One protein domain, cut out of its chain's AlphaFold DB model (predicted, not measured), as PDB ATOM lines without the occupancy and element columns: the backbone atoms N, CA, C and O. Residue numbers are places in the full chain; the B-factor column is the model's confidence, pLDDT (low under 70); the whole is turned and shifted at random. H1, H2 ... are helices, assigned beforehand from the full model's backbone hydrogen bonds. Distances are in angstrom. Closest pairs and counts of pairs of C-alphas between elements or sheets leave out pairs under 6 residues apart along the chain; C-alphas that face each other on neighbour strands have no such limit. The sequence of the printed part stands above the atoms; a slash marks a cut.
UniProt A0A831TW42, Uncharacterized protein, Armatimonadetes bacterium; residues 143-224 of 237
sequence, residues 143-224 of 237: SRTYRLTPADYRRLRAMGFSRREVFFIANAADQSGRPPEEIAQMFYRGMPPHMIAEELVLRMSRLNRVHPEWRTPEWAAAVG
ATOM      1  N   SER A 143     -25.417  -9.784   2.086       34.12
ATOM      2  CA  SER A 143     -26.339  -9.025   1.228       34.12
ATOM      3  C   SER A 143     -26.336  -9.437  -0.255       34.12
ATOM      4  O   SER A 143     -26.573  -8.603  -1.129       34.12
ATOM      5  N   ARG A 144     -26.043 -10.703  -0.576       42.16
ATOM      6  CA  ARG A 144     -26.254 -11.248  -1.930       42.16
ATOM      7  C   ARG A 144     -27.499 -12.123  -1.910       42.16
ATOM      8  O   ARG A 144     -27.644 -12.950  -1.019       42.16
ATOM      9  N   THR A 145     -28.373 -11.900  -2.884       41.00
ATOM     10  CA  THR A 145     -29.836 -12.070  -2.863       41.00
ATOM     11  C   THR A 145     -30.411 -13.429  -2.430       41.00
ATOM     12  O   THR A 145     -31.619 -13.498  -2.272       41.00
ATOM     13  N   TYR A 146     -29.621 -14.468  -2.138       45.59
ATOM     14  CA  TYR A 146     -30.127 -15.745  -1.602       45.59
ATOM     15  C   TYR A 146     -29.175 -16.453  -0.611       45.59
ATOM     16  O   TYR A 146     -29.245 -17.667  -0.423       45.59
ATOM     17  N   ARG A 147     -28.287 -15.714   0.073       59.50
ATOM     18  CA  ARG A 147     -27.372 -16.286   1.078       59.50
ATOM     19  C   ARG A 147     -28.024 -16.338   2.465       59.50
ATOM     20  O   ARG A 147     -28.459 -15.316   2.984       59.50
ATOM     21  N   LEU A 148     -28.056 -17.521   3.080       64.88
ATOM     22  CA  LEU A 148     -28.620 -17.762   4.415       64.88
ATOM     23  C   LEU A 148     -28.058 -16.797   5.468       64.88
ATOM     24  O   LEU A 148     -26.861 -16.829   5.766       64.88
ATOM     25  N   THR A 149     -28.922 -15.977   6.068       69.56
ATOM     26  CA  THR A 149     -28.522 -15.069   7.150       69.56
ATOM     27  C   THR A 149     -28.535 -15.780   8.512       69.56
ATOM     28  O   THR A 149     -29.294 -16.737   8.709       69.56
ATOM     29  N   PRO A 150     -27.771 -15.305   9.516       68.44
ATOM     30  CA  PRO A 150     -27.852 -15.846  10.875       68.44
ATOM     31  C   PRO A 150     -29.245 -15.714  11.518       68.44
ATOM     32  O   PRO A 150     -29.602 -16.488  12.409       68.44
ATOM     33  N   ALA A 151     -30.045 -14.728  11.096       64.06
ATOM     34  CA  ALA A 151     -31.428 -14.570  11.539       64.06
ATOM     35  C   ALA A 151     -32.338 -15.643  10.919       64.06
ATOM     36  O   ALA A 151     -33.097 -16.287  11.643       64.06
ATOM     37  N   ASP A 152     -32.200 -15.899   9.615       68.00
ATOM     38  CA  ASP A 152     -32.929 -16.963   8.916       68.00
ATOM     39  C   ASP A 152     -32.569 -18.344   9.448       68.00
ATOM     40  O   ASP A 152     -33.452 -19.168   9.681       68.00
ATOM     41  N   TYR A 153     -31.286 -18.569   9.729       78.94
ATOM     42  CA  TYR A 153     -30.818 -19.791  10.365       78.94
ATOM     43  C   TYR A 153     -31.516 -20.020  11.709       78.94
ATOM     44  O   TYR A 153     -32.108 -21.074  11.930       78.94
ATOM     45  N   ARG A 154     -31.514 -19.019  12.603       72.25
ATOM     46  CA  ARG A 154     -32.191 -19.117  13.907       72.25
ATOM     47  C   ARG A 154     -33.692 -19.344  13.761       72.25
ATOM     48  O   ARG A 154     -34.254 -20.149  14.496       72.25
ATOM     49  N   ARG A 155     -34.327 -18.682  12.795       74.06
ATOM     50  CA  ARG A 155     -35.753 -18.841  12.495       74.06
ATOM     51  C   ARG A 155     -36.081 -20.269  12.046       74.06
ATOM     52  O   ARG A 155     -36.995 -20.872  12.595       74.06
ATOM     53  N   LEU A 156     -35.311 -20.844  11.122       75.94
ATOM     54  CA  LEU A 156     -35.499 -22.227  10.665       75.94
ATOM     55  C   LEU A 156     -35.159 -23.251  11.763       75.94
ATOM     56  O   LEU A 156     -35.853 -24.253  11.918       75.94
ATOM     57  N   ARG A 157     -34.152 -22.982  12.599       82.25
ATOM     58  CA  ARG A 157     -33.861 -23.813  13.781       82.25
ATOM     59  C   ARG A 157     -34.999 -23.782  14.801       82.25
ATOM     60  O   ARG A 157     -35.325 -24.824  15.360       82.25
ATOM     61  N   ALA A 158     -35.629 -22.625  15.014       76.25
ATOM     62  CA  ALA A 158     -36.799 -22.489  15.885       76.25
ATOM     63  C   ALA A 158     -38.033 -23.231  15.340       76.25
ATOM     64  O   ALA A 158     -38.864 -23.682  16.120       76.25
ATOM     65  N   MET A 159     -38.119 -23.417  14.019       71.56
ATOM     66  CA  MET A 159     -39.125 -24.264  13.371       71.56
ATOM     67  C   MET A 159     -38.862 -25.774  13.540       71.56
ATOM     68  O   MET A 159     -39.685 -26.582  13.134       71.56
ATOM     69  N   GLY A 160     -37.742 -26.176  14.145       79.62
ATOM     70  CA  GLY A 160     -37.425 -27.583  14.411       79.62
ATOM     71  C   GLY A 160     -36.529 -28.249  13.367       79.62
ATOM     72  O   GLY A 160     -36.185 -29.417  13.535       79.62
ATOM     73  N   PHE A 161     -36.080 -27.525  12.337       80.62
ATOM     74  CA  PHE A 161     -35.146 -28.076  11.354       80.62
ATOM     75  C   PHE A 161     -33.763 -28.332  11.967       80.62
ATOM     76  O   PHE A 161     -33.205 -27.537  12.738       80.62
ATOM     77  N   SER A 162     -33.160 -29.456  11.601       84.38
ATOM     78  CA  SER A 162     -31.775 -29.773  11.931       84.38
ATOM     79  C   SER A 162     -30.807 -28.847  11.186       84.38
ATOM     80  O   SER A 162     -31.102 -28.355  10.100       84.38
ATOM     81  N   ARG A 163     -29.602 -28.656  11.740       83.06
ATOM     82  CA  ARG A 163     -28.465 -27.971  11.084       83.06
ATOM     83  C   ARG A 163     -28.352 -28.309   9.596       83.06
ATOM     84  O   ARG A 163     -28.238 -27.440   8.739       83.06
ATOM     85  N   ARG A 164     -28.409 -29.613   9.331       83.94
ATOM     86  CA  ARG A 164     -28.242 -30.210   8.016       83.94
ATOM     87  C   ARG A 164     -29.359 -29.794   7.052       83.94
ATOM     88  O   ARG A 164     -29.082 -29.446   5.910       83.94
ATOM     89  N   GLU A 165     -30.602 -29.809   7.517       81.38
ATOM     90  CA  GLU A 165     -31.773 -29.416   6.723       81.38
ATOM     91  C   GLU A 165     -31.787 -27.916   6.449       81.38
ATOM     92  O   GLU A 165     -32.061 -27.509   5.327       81.38
ATOM     93  N   VAL A 166     -31.407 -27.090   7.426       83.69
ATOM     94  CA  VAL A 166     -31.320 -25.636   7.235       83.69
ATOM     95  C   VAL A 166     -30.317 -25.278   6.136       83.69
ATOM     96  O   VAL A 166     -30.610 -24.456   5.270       83.69
ATOM     97  N   PHE A 167     -29.151 -25.926   6.128       84.50
ATOM     98  CA  PHE A 167     -28.157 -25.734   5.071       84.50
ATOM     99  C   PHE A 167     -28.624 -26.256   3.711       84.50
ATOM    100  O   PHE A 167     -28.344 -25.629   2.692       84.50
ATOM    101  N   PHE A 168     -29.381 -27.356   3.676       84.19
ATOM    102  CA  PHE A 168     -29.988 -27.830   2.434       84.19
ATOM    103  C   PHE A 168     -31.006 -26.828   1.888       84.19
ATOM    104  O   PHE A 168     -30.950 -26.483   0.711       84.19
ATOM    105  N   ILE A 169     -31.905 -26.333   2.744       80.94
ATOM    106  CA  ILE A 169     -32.916 -25.330   2.393       80.94
ATOM    107  C   ILE A 169     -32.238 -24.078   1.831       80.94
ATOM    108  O   ILE A 169     -32.652 -23.570   0.794       80.94
ATOM    109  N   ALA A 170     -31.157 -23.623   2.464       79.12
ATOM    110  CA  ALA A 170     -30.360 -22.499   1.987       79.12
ATOM    111  C   ALA A 170     -29.738 -22.740   0.607       79.12
ATOM    112  O   ALA A 170     -29.892 -21.913  -0.288       79.12
ATOM    113  N   ASN A 171     -29.069 -23.880   0.417       81.44
ATOM    114  CA  ASN A 171     -28.458 -24.241  -0.863       81.44
ATOM    115  C   ASN A 171     -29.497 -24.361  -1.982       81.44
ATOM    116  O   ASN A 171     -29.237 -23.995  -3.128       81.44
ATOM    117  N   ALA A 172     -30.670 -24.899  -1.653       76.94
ATOM    118  CA  ALA A 172     -31.756 -25.074  -2.595       76.94
ATOM    119  C   ALA A 172     -32.422 -23.734  -2.932       76.94
ATOM    120  O   ALA A 172     -32.732 -23.509  -4.097       76.94
ATOM    121  N   ALA A 173     -32.571 -22.821  -1.969       73.75
ATOM    122  CA  ALA A 173     -33.085 -21.471  -2.205       73.75
ATOM    123  C   ALA A 173     -32.134 -20.658  -3.098       73.75
ATOM    124  O   ALA A 173     -32.577 -20.067  -4.079       73.75
ATOM    125  N   ASP A 174     -30.825 -20.719  -2.832       72.06
ATOM    126  CA  ASP A 174     -29.795 -20.049  -3.641       72.06
ATOM    127  C   ASP A 174     -29.775 -20.533  -5.095       72.06
ATOM    128  O   ASP A 174     -29.644 -19.738  -6.024       72.06
ATOM    129  N   GLN A 175     -29.969 -21.837  -5.318       69.56
ATOM    130  CA  GLN A 175     -29.925 -22.409  -6.665       69.56
ATOM    131  C   GLN A 175     -31.251 -22.364  -7.420       69.56
ATOM    132  O   GLN A 175     -31.238 -22.243  -8.643       69.56
ATOM    133  N   SER A 176     -32.384 -22.485  -6.726       65.62
ATOM    134  CA  SER A 176     -33.710 -22.418  -7.358       65.62
ATOM    135  C   SER A 176     -34.221 -20.986  -7.514       65.62
ATOM    136  O   SER A 176     -35.135 -20.760  -8.305       65.62
ATOM    137  N   GLY A 177     -33.676 -20.029  -6.754       64.69
ATOM    138  CA  GLY A 177     -34.215 -18.672  -6.647       64.69
ATOM    139  C   GLY A 177     -35.580 -18.611  -5.951       64.69
ATOM    140  O   GLY A 177     -36.271 -17.599  -6.057       64.69
ATOM    141  N   ARG A 178     -35.999 -19.692  -5.279       66.12
ATOM    142  CA  ARG A 178     -37.259 -19.766  -4.528       66.12
ATOM    143  C   ARG A 178     -37.063 -19.353  -3.071       66.12
ATOM    144  O   ARG A 178     -35.964 -19.508  -2.533       66.12
ATOM    145  N   PRO A 179     -38.118 -18.854  -2.404       63.94
ATOM    146  CA  PRO A 179     -38.037 -18.517  -0.993       63.94
ATOM    147  C   PRO A 179     -37.719 -19.764  -0.140       63.94
ATOM    148  O   PRO A 179     -38.304 -20.830  -0.368       63.94
ATOM    149  N   PRO A 180     -36.836 -19.650   0.870       68.81
ATOM    150  CA  PRO A 180     -36.495 -20.744   1.783       68.81
ATOM    151  C   PRO A 180     -37.710 -21.410   2.442       68.81
ATOM    152  O   PRO A 180     -37.687 -22.605   2.723       68.81
ATOM    153  N   GLU A 181     -38.781 -20.651   2.680       68.62
ATOM    154  CA  GLU A 181     -40.026 -21.118   3.290       68.62
ATOM    155  C   GLU A 181     -40.742 -22.166   2.439       68.62
ATOM    156  O   GLU A 181     -41.298 -23.120   2.981       68.62
ATOM    157  N   GLU A 182     -40.711 -22.021   1.115       70.12
ATOM    158  CA  GLU A 182     -41.348 -22.969   0.199       70.12
ATOM    159  C   GLU A 182     -40.638 -24.327   0.253       70.12
ATOM    160  O   GLU A 182     -41.275 -25.377   0.336       70.12
ATOM    161  N   ILE A 183     -39.307 -24.304   0.322       75.19
ATOM    162  CA  ILE A 183     -38.472 -25.504   0.434       75.19
ATOM    163  C   ILE A 183     -38.610 -26.129   1.826       75.19
ATOM    164  O   ILE A 183     -38.747 -27.346   1.957       75.19
ATOM    165  N   ALA A 184     -38.655 -25.306   2.876       74.88
ATOM    166  CA  ALA A 184     -38.957 -25.755   4.230       74.88
ATOM    167  C   ALA A 184     -40.327 -26.453   4.295       74.88
ATOM    168  O   ALA A 184     -40.476 -27.483   4.955       74.88
ATOM    169  N   GLN A 185     -41.325 -25.949   3.565       75.31
ATOM    170  CA  GLN A 185     -42.644 -26.568   3.498       75.31
ATOM    171  C   GLN A 185     -42.627 -27.930   2.787       75.31
ATOM    172  O   GLN A 185     -43.389 -28.817   3.170       75.31
ATOM    173  N   MET A 186     -41.743 -28.141   1.807       72.69
ATOM    174  CA  MET A 186     -41.540 -29.461   1.195       72.69
ATOM    175  C   MET A 186     -40.968 -30.474   2.199       72.69
ATOM    176  O   MET A 186     -41.465 -31.600   2.267       72.69
ATOM    177  N   PHE A 187     -40.020 -30.061   3.050       74.94
ATOM    178  CA  PHE A 187     -39.545 -30.902   4.160       74.94
ATOM    179  C   PHE A 187     -40.660 -31.222   5.160       74.94
ATOM    180  O   PHE A 187     -40.804 -32.373   5.566       74.94
ATOM    181  N   TYR A 188     -41.494 -30.241   5.517       77.44
ATOM    182  CA  TYR A 188     -42.647 -30.471   6.398       77.44
ATOM    183  C   TYR A 188     -43.648 -31.484   5.838       77.44
ATOM    184  O   TYR A 188     -44.283 -32.208   6.600       77.44
ATOM    185  N   ARG A 189     -43.786 -31.557   4.510       74.44
ATOM    186  CA  ARG A 189     -44.629 -32.551   3.827       74.44
ATOM    187  C   ARG A 189     -44.005 -33.953   3.799       74.44
ATOM    188  O   ARG A 189     -44.580 -34.851   3.193       74.44
ATOM    189  N   GLY A 190     -42.848 -34.148   4.435       76.69
ATOM    190  CA  GLY A 190     -42.137 -35.423   4.477       76.69
ATOM    191  C   GLY A 190     -41.405 -35.757   3.179       76.69
ATOM    192  O   GLY A 190     -41.032 -36.910   2.973       76.69
ATOM    193  N   MET A 191     -41.208 -34.779   2.290       76.56
ATOM    194  CA  MET A 191     -40.502 -35.012   1.038       76.56
ATOM    195  C   MET A 191     -39.004 -35.189   1.325       76.56
ATOM    196  O   MET A 191     -38.392 -34.315   1.946       76.56
ATOM    197  N   PRO A 192     -38.388 -36.305   0.901       81.12
ATOM    198  CA  PRO A 192     -36.972 -36.513   1.128       81.12
ATOM    199  C   PRO A 192     -36.138 -35.576   0.233       81.12
ATOM    200  O   PRO A 192     -36.582 -35.197  -0.854       81.12
ATOM    201  N   PRO A 193     -34.898 -35.239   0.634       77.25
ATOM    202  CA  PRO A 193     -34.048 -34.281  -0.075       77.25
ATOM    203  C   PRO A 193     -33.869 -34.575  -1.569       77.25
ATOM    204  O   PRO A 193     -33.836 -33.645  -2.368       77.25
ATOM    205  N   HIS A 194     -33.758 -35.852  -1.964       80.25
ATOM    206  CA  HIS A 194     -33.612 -36.244  -3.373       80.25
ATOM    207  C   HIS A 194     -34.838 -35.879  -4.207       80.25
ATOM    208  O   HIS A 194     -34.674 -35.313  -5.283       80.25
ATOM    209  N   MET A 195     -36.044 -36.081  -3.675       74.81
ATOM    210  CA  MET A 195     -37.273 -35.685  -4.362       74.81
ATOM    211  C   MET A 195     -37.419 -34.164  -4.434       74.81
ATOM    212  O   MET A 195     -37.840 -33.646  -5.459       74.81
ATOM    213  N   ILE A 196     -36.986 -33.428  -3.403       77.44
ATOM    214  CA  ILE A 196     -36.951 -31.955  -3.452       77.44
ATOM    215  C   ILE A 196     -35.972 -31.469  -4.530       77.44
ATOM    216  O   ILE A 196     -36.257 -30.522  -5.259       77.44
ATOM    217  N   ALA A 197     -34.807 -32.111  -4.648       79.81
ATOM    218  CA  ALA A 197     -33.828 -31.773  -5.674       79.81
ATOM    219  C   ALA A 197     -34.365 -32.046  -7.087       79.81
ATOM    220  O   ALA A 197     -34.163 -31.221  -7.974       79.81
ATOM    221  N   GLU A 198     -35.070 -33.162  -7.289       79.00
ATOM    222  CA  GLU A 198     -35.719 -33.505  -8.559       79.00
ATOM    223  C   GLU A 198     -36.833 -32.515  -8.921       79.00
ATOM    224  O   GLU A 198     -36.829 -31.985 -10.031       79.00
ATOM    225  N   GLU A 199     -37.717 -32.193  -7.973       73.75
ATOM    226  CA  GLU A 199     -38.815 -31.228  -8.144       73.75
ATOM    227  C   GLU A 199     -38.300 -29.837  -8.542       73.75
ATOM    228  O   GLU A 199     -38.860 -29.158  -9.403       73.75
ATOM    229  N   LEU A 200     -37.190 -29.408  -7.934       75.88
ATOM    230  CA  LEU A 200     -36.560 -28.120  -8.222       75.88
ATOM    231  C   LEU A 200     -35.609 -28.167  -9.430       75.88
ATOM    232  O   LEU A 200     -35.040 -27.137  -9.791       75.88
ATOM    233  N   VAL A 201     -35.435 -29.334 -10.063       77.50
ATOM    234  CA  VAL A 201     -34.508 -29.565 -11.186       77.50
ATOM    235  C   VAL A 201     -33.065 -29.161 -10.824       77.50
ATOM    236  O   VAL A 201     -32.318 -28.571 -11.607       77.50
ATOM    237  N   LEU A 202     -32.653 -29.482  -9.595       79.31
ATOM    238  CA  LEU A 202     -31.344 -29.161  -9.034       79.31
ATOM    239  C   LEU A 202     -30.470 -30.405  -8.883       79.31
ATOM    240  O   LEU A 202     -30.922 -31.506  -8.578       79.31
ATOM    241  N   ARG A 203     -29.154 -30.229  -9.044       76.44
ATOM    242  CA  ARG A 203     -28.196 -31.320  -8.823       76.44
ATOM    243  C   ARG A 203     -27.957 -31.525  -7.330       76.44
ATOM    244  O   ARG A 203     -27.357 -30.664  -6.684       76.44
ATOM    245  N   MET A 204     -28.294 -32.713  -6.824       74.38
ATOM    246  CA  MET A 204     -28.074 -33.100  -5.423       74.38
ATOM    247  C   MET A 204     -26.626 -32.880  -4.955       74.38
ATOM    248  O   MET A 204     -26.390 -32.381  -3.859       74.38
ATOM    249  N   SER A 205     -25.638 -33.149  -5.813       73.69
ATOM    250  CA  SER A 205     -24.218 -32.936  -5.496       73.69
ATOM    251  C   SER A 205     -23.871 -31.486  -5.145       73.69
ATOM    252  O   SER A 205     -22.951 -31.248  -4.365       73.69
ATOM    253  N   ARG A 206     -24.607 -30.508  -5.686       72.12
ATOM    254  CA  ARG A 206     -24.437 -29.100  -5.317       72.12
ATOM    255  C   ARG A 206     -25.195 -28.740  -4.043       72.12
ATOM    256  O   ARG A 206     -24.709 -27.903  -3.295       72.12
ATOM    257  N   LEU A 207     -26.340 -29.369  -3.787       78.25
ATOM    258  CA  LEU A 207     -27.142 -29.145  -2.578       78.25
ATOM    259  C   LEU A 207     -26.520 -29.768  -1.329       78.25
ATOM    260  O   LEU A 207     -26.651 -29.224  -0.238       78.25
ATOM    261  N   ASN A 208     -25.801 -30.877  -1.491       80.62
ATOM    262  CA  ASN A 208     -25.128 -31.586  -0.406       80.62
ATOM    263  C   ASN A 208     -23.830 -30.883   0.045       80.62
ATOM    264  O   ASN A 208     -23.226 -31.284   1.036       80.62
ATOM    265  N   ARG A 209     -23.370 -29.842  -0.662       75.12
ATOM    266  CA  ARG A 209     -22.125 -29.135  -0.342       75.12
ATOM    267  C   ARG A 209     -22.343 -28.109   0.766       75.12
ATOM    268  O   ARG A 209     -23.204 -27.244   0.660       75.12
ATOM    269  N   VAL A 210     -21.514 -28.150   1.800       75.44
ATOM    270  CA  VAL A 210     -21.515 -27.131   2.854       75.44
ATOM    271  C   VAL A 210     -20.679 -25.943   2.394       75.44
ATOM    272  O   VAL A 210     -19.534 -26.112   1.960       75.44
ATOM    273  N   HIS A 211     -21.227 -24.731   2.492       70.44
ATOM    274  CA  HIS A 211     -20.444 -23.531   2.215       70.44
ATOM    275  C   HIS A 211     -19.324 -23.373   3.255       70.44
ATOM    276  O   HIS A 211     -19.554 -23.581   4.448       70.44
ATOM    277  N   PRO A 212     -18.106 -22.977   2.836       66.69
ATOM    278  CA  PRO A 212     -16.960 -22.878   3.742       66.69
ATOM    279  C   PRO A 212     -17.192 -21.885   4.888       66.69
ATOM    280  O   PRO A 212     -16.617 -22.046   5.955       66.69
ATOM    281  N   GLU A 213     -18.074 -20.903   4.697       66.19
ATOM    282  CA  GLU A 213     -18.434 -19.915   5.717       66.19
ATOM    283  C   GLU A 213     -19.245 -20.491   6.886       66.19
ATOM    284  O   GLU A 213     -19.117 -20.013   8.003       66.19
ATOM    285  N   TRP A 214     -20.034 -21.551   6.680       70.38
ATOM    286  CA  TRP A 214     -20.819 -22.176   7.758       70.38
ATOM    287  C   TRP A 214     -19.969 -23.056   8.678       70.38
ATOM    288  O   TRP A 214     -20.408 -23.495   9.744       70.38
ATOM    289  N   ARG A 215     -18.737 -23.333   8.249       69.12
ATOM    290  CA  ARG A 215     -17.752 -24.137   8.973       69.12
ATOM    291  C   ARG A 215     -16.816 -23.287   9.820       69.12
ATOM    292  O   ARG A 215     -15.899 -23.828  10.432       69.12
ATOM    293  N   THR A 216     -17.011 -21.975   9.843       64.81
ATOM    294  CA  THR A 216     -16.141 -21.089  10.602       64.81
ATOM    295  C   THR A 216     -16.693 -20.878  12.017       64.81
ATOM    296  O   THR A 216     -17.913 -20.916  12.229       64.81
ATOM    297  N   PRO A 217     -15.820 -20.701  13.026       60.06
ATOM    298  CA  PRO A 217     -16.258 -20.447  14.397       60.06
ATOM    299  C   PRO A 217     -17.068 -19.146  14.516       60.06
ATOM    300  O   PRO A 217     -17.895 -19.021  15.415       60.06
ATOM    301  N   GLU A 218     -16.890 -18.196  13.597       60.06
ATOM    302  CA  GLU A 218     -17.655 -16.950  13.555       60.06
ATOM    303  C   GLU A 218     -19.112 -17.183  13.173       60.06
ATOM    304  O   GLU A 218     -19.996 -16.565  13.765       60.06
ATOM    305  N   TRP A 219     -19.384 -18.091  12.230       65.81
ATOM    306  CA  TRP A 219     -20.756 -18.490  11.931       65.81
ATOM    307  C   TRP A 219     -21.413 -19.095  13.166       65.81
ATOM    308  O   TRP A 219     -22.492 -18.654  13.553       65.81
ATOM    309  N   ALA A 220     -20.726 -20.031  13.831       67.31
ATOM    310  CA  ALA A 220     -21.217 -20.650  15.059       67.31
ATOM    311  C   ALA A 220     -21.536 -19.601  16.137       67.31
ATOM    312  O   ALA A 220     -22.631 -19.616  16.694       67.31
ATOM    313  N   ALA A 221     -20.649 -18.625  16.353       63.03
ATOM    314  CA  ALA A 221     -20.894 -17.526  17.284       63.03
ATOM    315  C   ALA A 221     -22.102 -16.658  16.874       63.03
ATOM    316  O   ALA A 221     -22.929 -16.318  17.719       63.03
ATOM    317  N   ALA A 222     -22.244 -16.338  15.584       62.94
ATOM    318  CA  ALA A 222     -23.339 -15.513  15.068       62.94
ATOM    319  C   ALA A 222     -24.711 -16.203  15.159       62.94
ATOM    320  O   ALA A 222     -25.727 -15.539  15.382       62.94
ATOM    321  N   VAL A 223     -24.755 -17.528  14.997       68.44
ATOM    322  CA  VAL A 223     -25.990 -18.315  15.125       68.44
ATOM    323  C   VAL A 223     -26.261 -18.817  16.547       68.44
ATOM    324  O   VAL A 223     -27.332 -19.372  16.795       68.44
ATOM    325  N   GLY A 224     -25.334 -18.594  17.485       66.25
ATOM    326  CA  GLY A 224     -25.440 -19.052  18.873       66.25
ATOM    327  C   GLY A 224     -25.190 -20.553  19.051       66.25
ATOM    328  O   GLY A 224     -25.710 -21.157  19.988       66.25
TER     329      GLY A 224
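Overview. This is residues 143 to 224 of the 237 residues of an uncharacterized protein of Armatimonadetes bacterium (UniProt A0A831TW42). Short helices gather round one longer helix, H2, which runs through the middle; H1 packs on its residues 163 to 166, H3 and H5 pack on its residues 168 to 173, and H1 and H3 cross it steeply. H4 lies at one end of the longest axis, and H7, packed on H1, lies at the other. The printed part has 82 residues with seven named helices, H1 to H7 in order along the chain, and no named strand; the class is all helix. It is compact, with a radius of gyration of the C-alphas of 12.1 A, and spans 34 by 23 by 19 A.

Along the chain. Residues 143 to 149 come before the first named helix. H1 is residues 150 to 158, 12.2 A long, with C-alpha 150 at (-27.852, -15.846, 10.875). H2, residues 163 to 176, is the longest at 20.0 A, and its C-alpha 176 is at (-33.710, -22.418, -7.358). H3 is residues 180 to 188, 12.4 A long, and H4 is residues 193 to 199, 9.9 A long. H5, residues 204 to 207, spans 5.0 A, and H6, residues 212 to 215, spans 5.4 A. H7, residues 217 to 223, is 10.0 A long and ends with C-alpha 223 at (-25.990, -18.315, 15.125).

Arrangement. H2 is the hub, touching three other helices. With residues 163 to 166 alone it touches H1, at a steep tilt of 57 degrees, opposite ways; the closest C-alphas are those of Leu 156 and Val 166, 6.4 A apart. With residues 169 to 173 alone it touches H3, at a steep tilt of 53 degrees, opposite ways; the closest C-alphas, of Ala 173 and Pro 180, are 5.3 A apart. With residues 168 to 172 alone it touches H5, where the closest C-alphas, of Asn 171 and Leu 207, are 5.4 A apart. H2 and H4 are close but not clearly touching, the closest C-alphas, of Ala 172 and Ala 197, being 7.7 A apart. H3 and H4 only just touch, with 3 pairs of C-alphas within 8 A; the closest are those of Met 186 and Ile 196, 7.0 A apart. H4 and H5 touch only at the corner, and only just, with 3 such pairs; the C-alphas of Ala 197 and Met 204 are the closest, at 5.9 A. H1 touches H7 at a steep tilt of 62 degrees, the same way; the closest C-alphas, of Pro 150 and Val 223, are 5.3 A apart. H6 touches no helix; it and H7 are close but not clearly touching, with the C-alphas of Glu 213 and Trp 219 closest at 6.8 A. In H1, H2, H3, H4 and H7 every O i to N i+4 pair is within hydrogen-bond range; H5 and H6 are too short for such a pair.

Size, cuts and confidence. The two C-alphas farthest apart, of Glu 199 and Ala 221, are 34.0 A apart. The printed part has no cut, and the six links between helices are tight. The mean pLDDT of the printed part is 71.9; it is under 70 at residues 143 to 152, 175 to 181, 212 to 213 and 215 to 224.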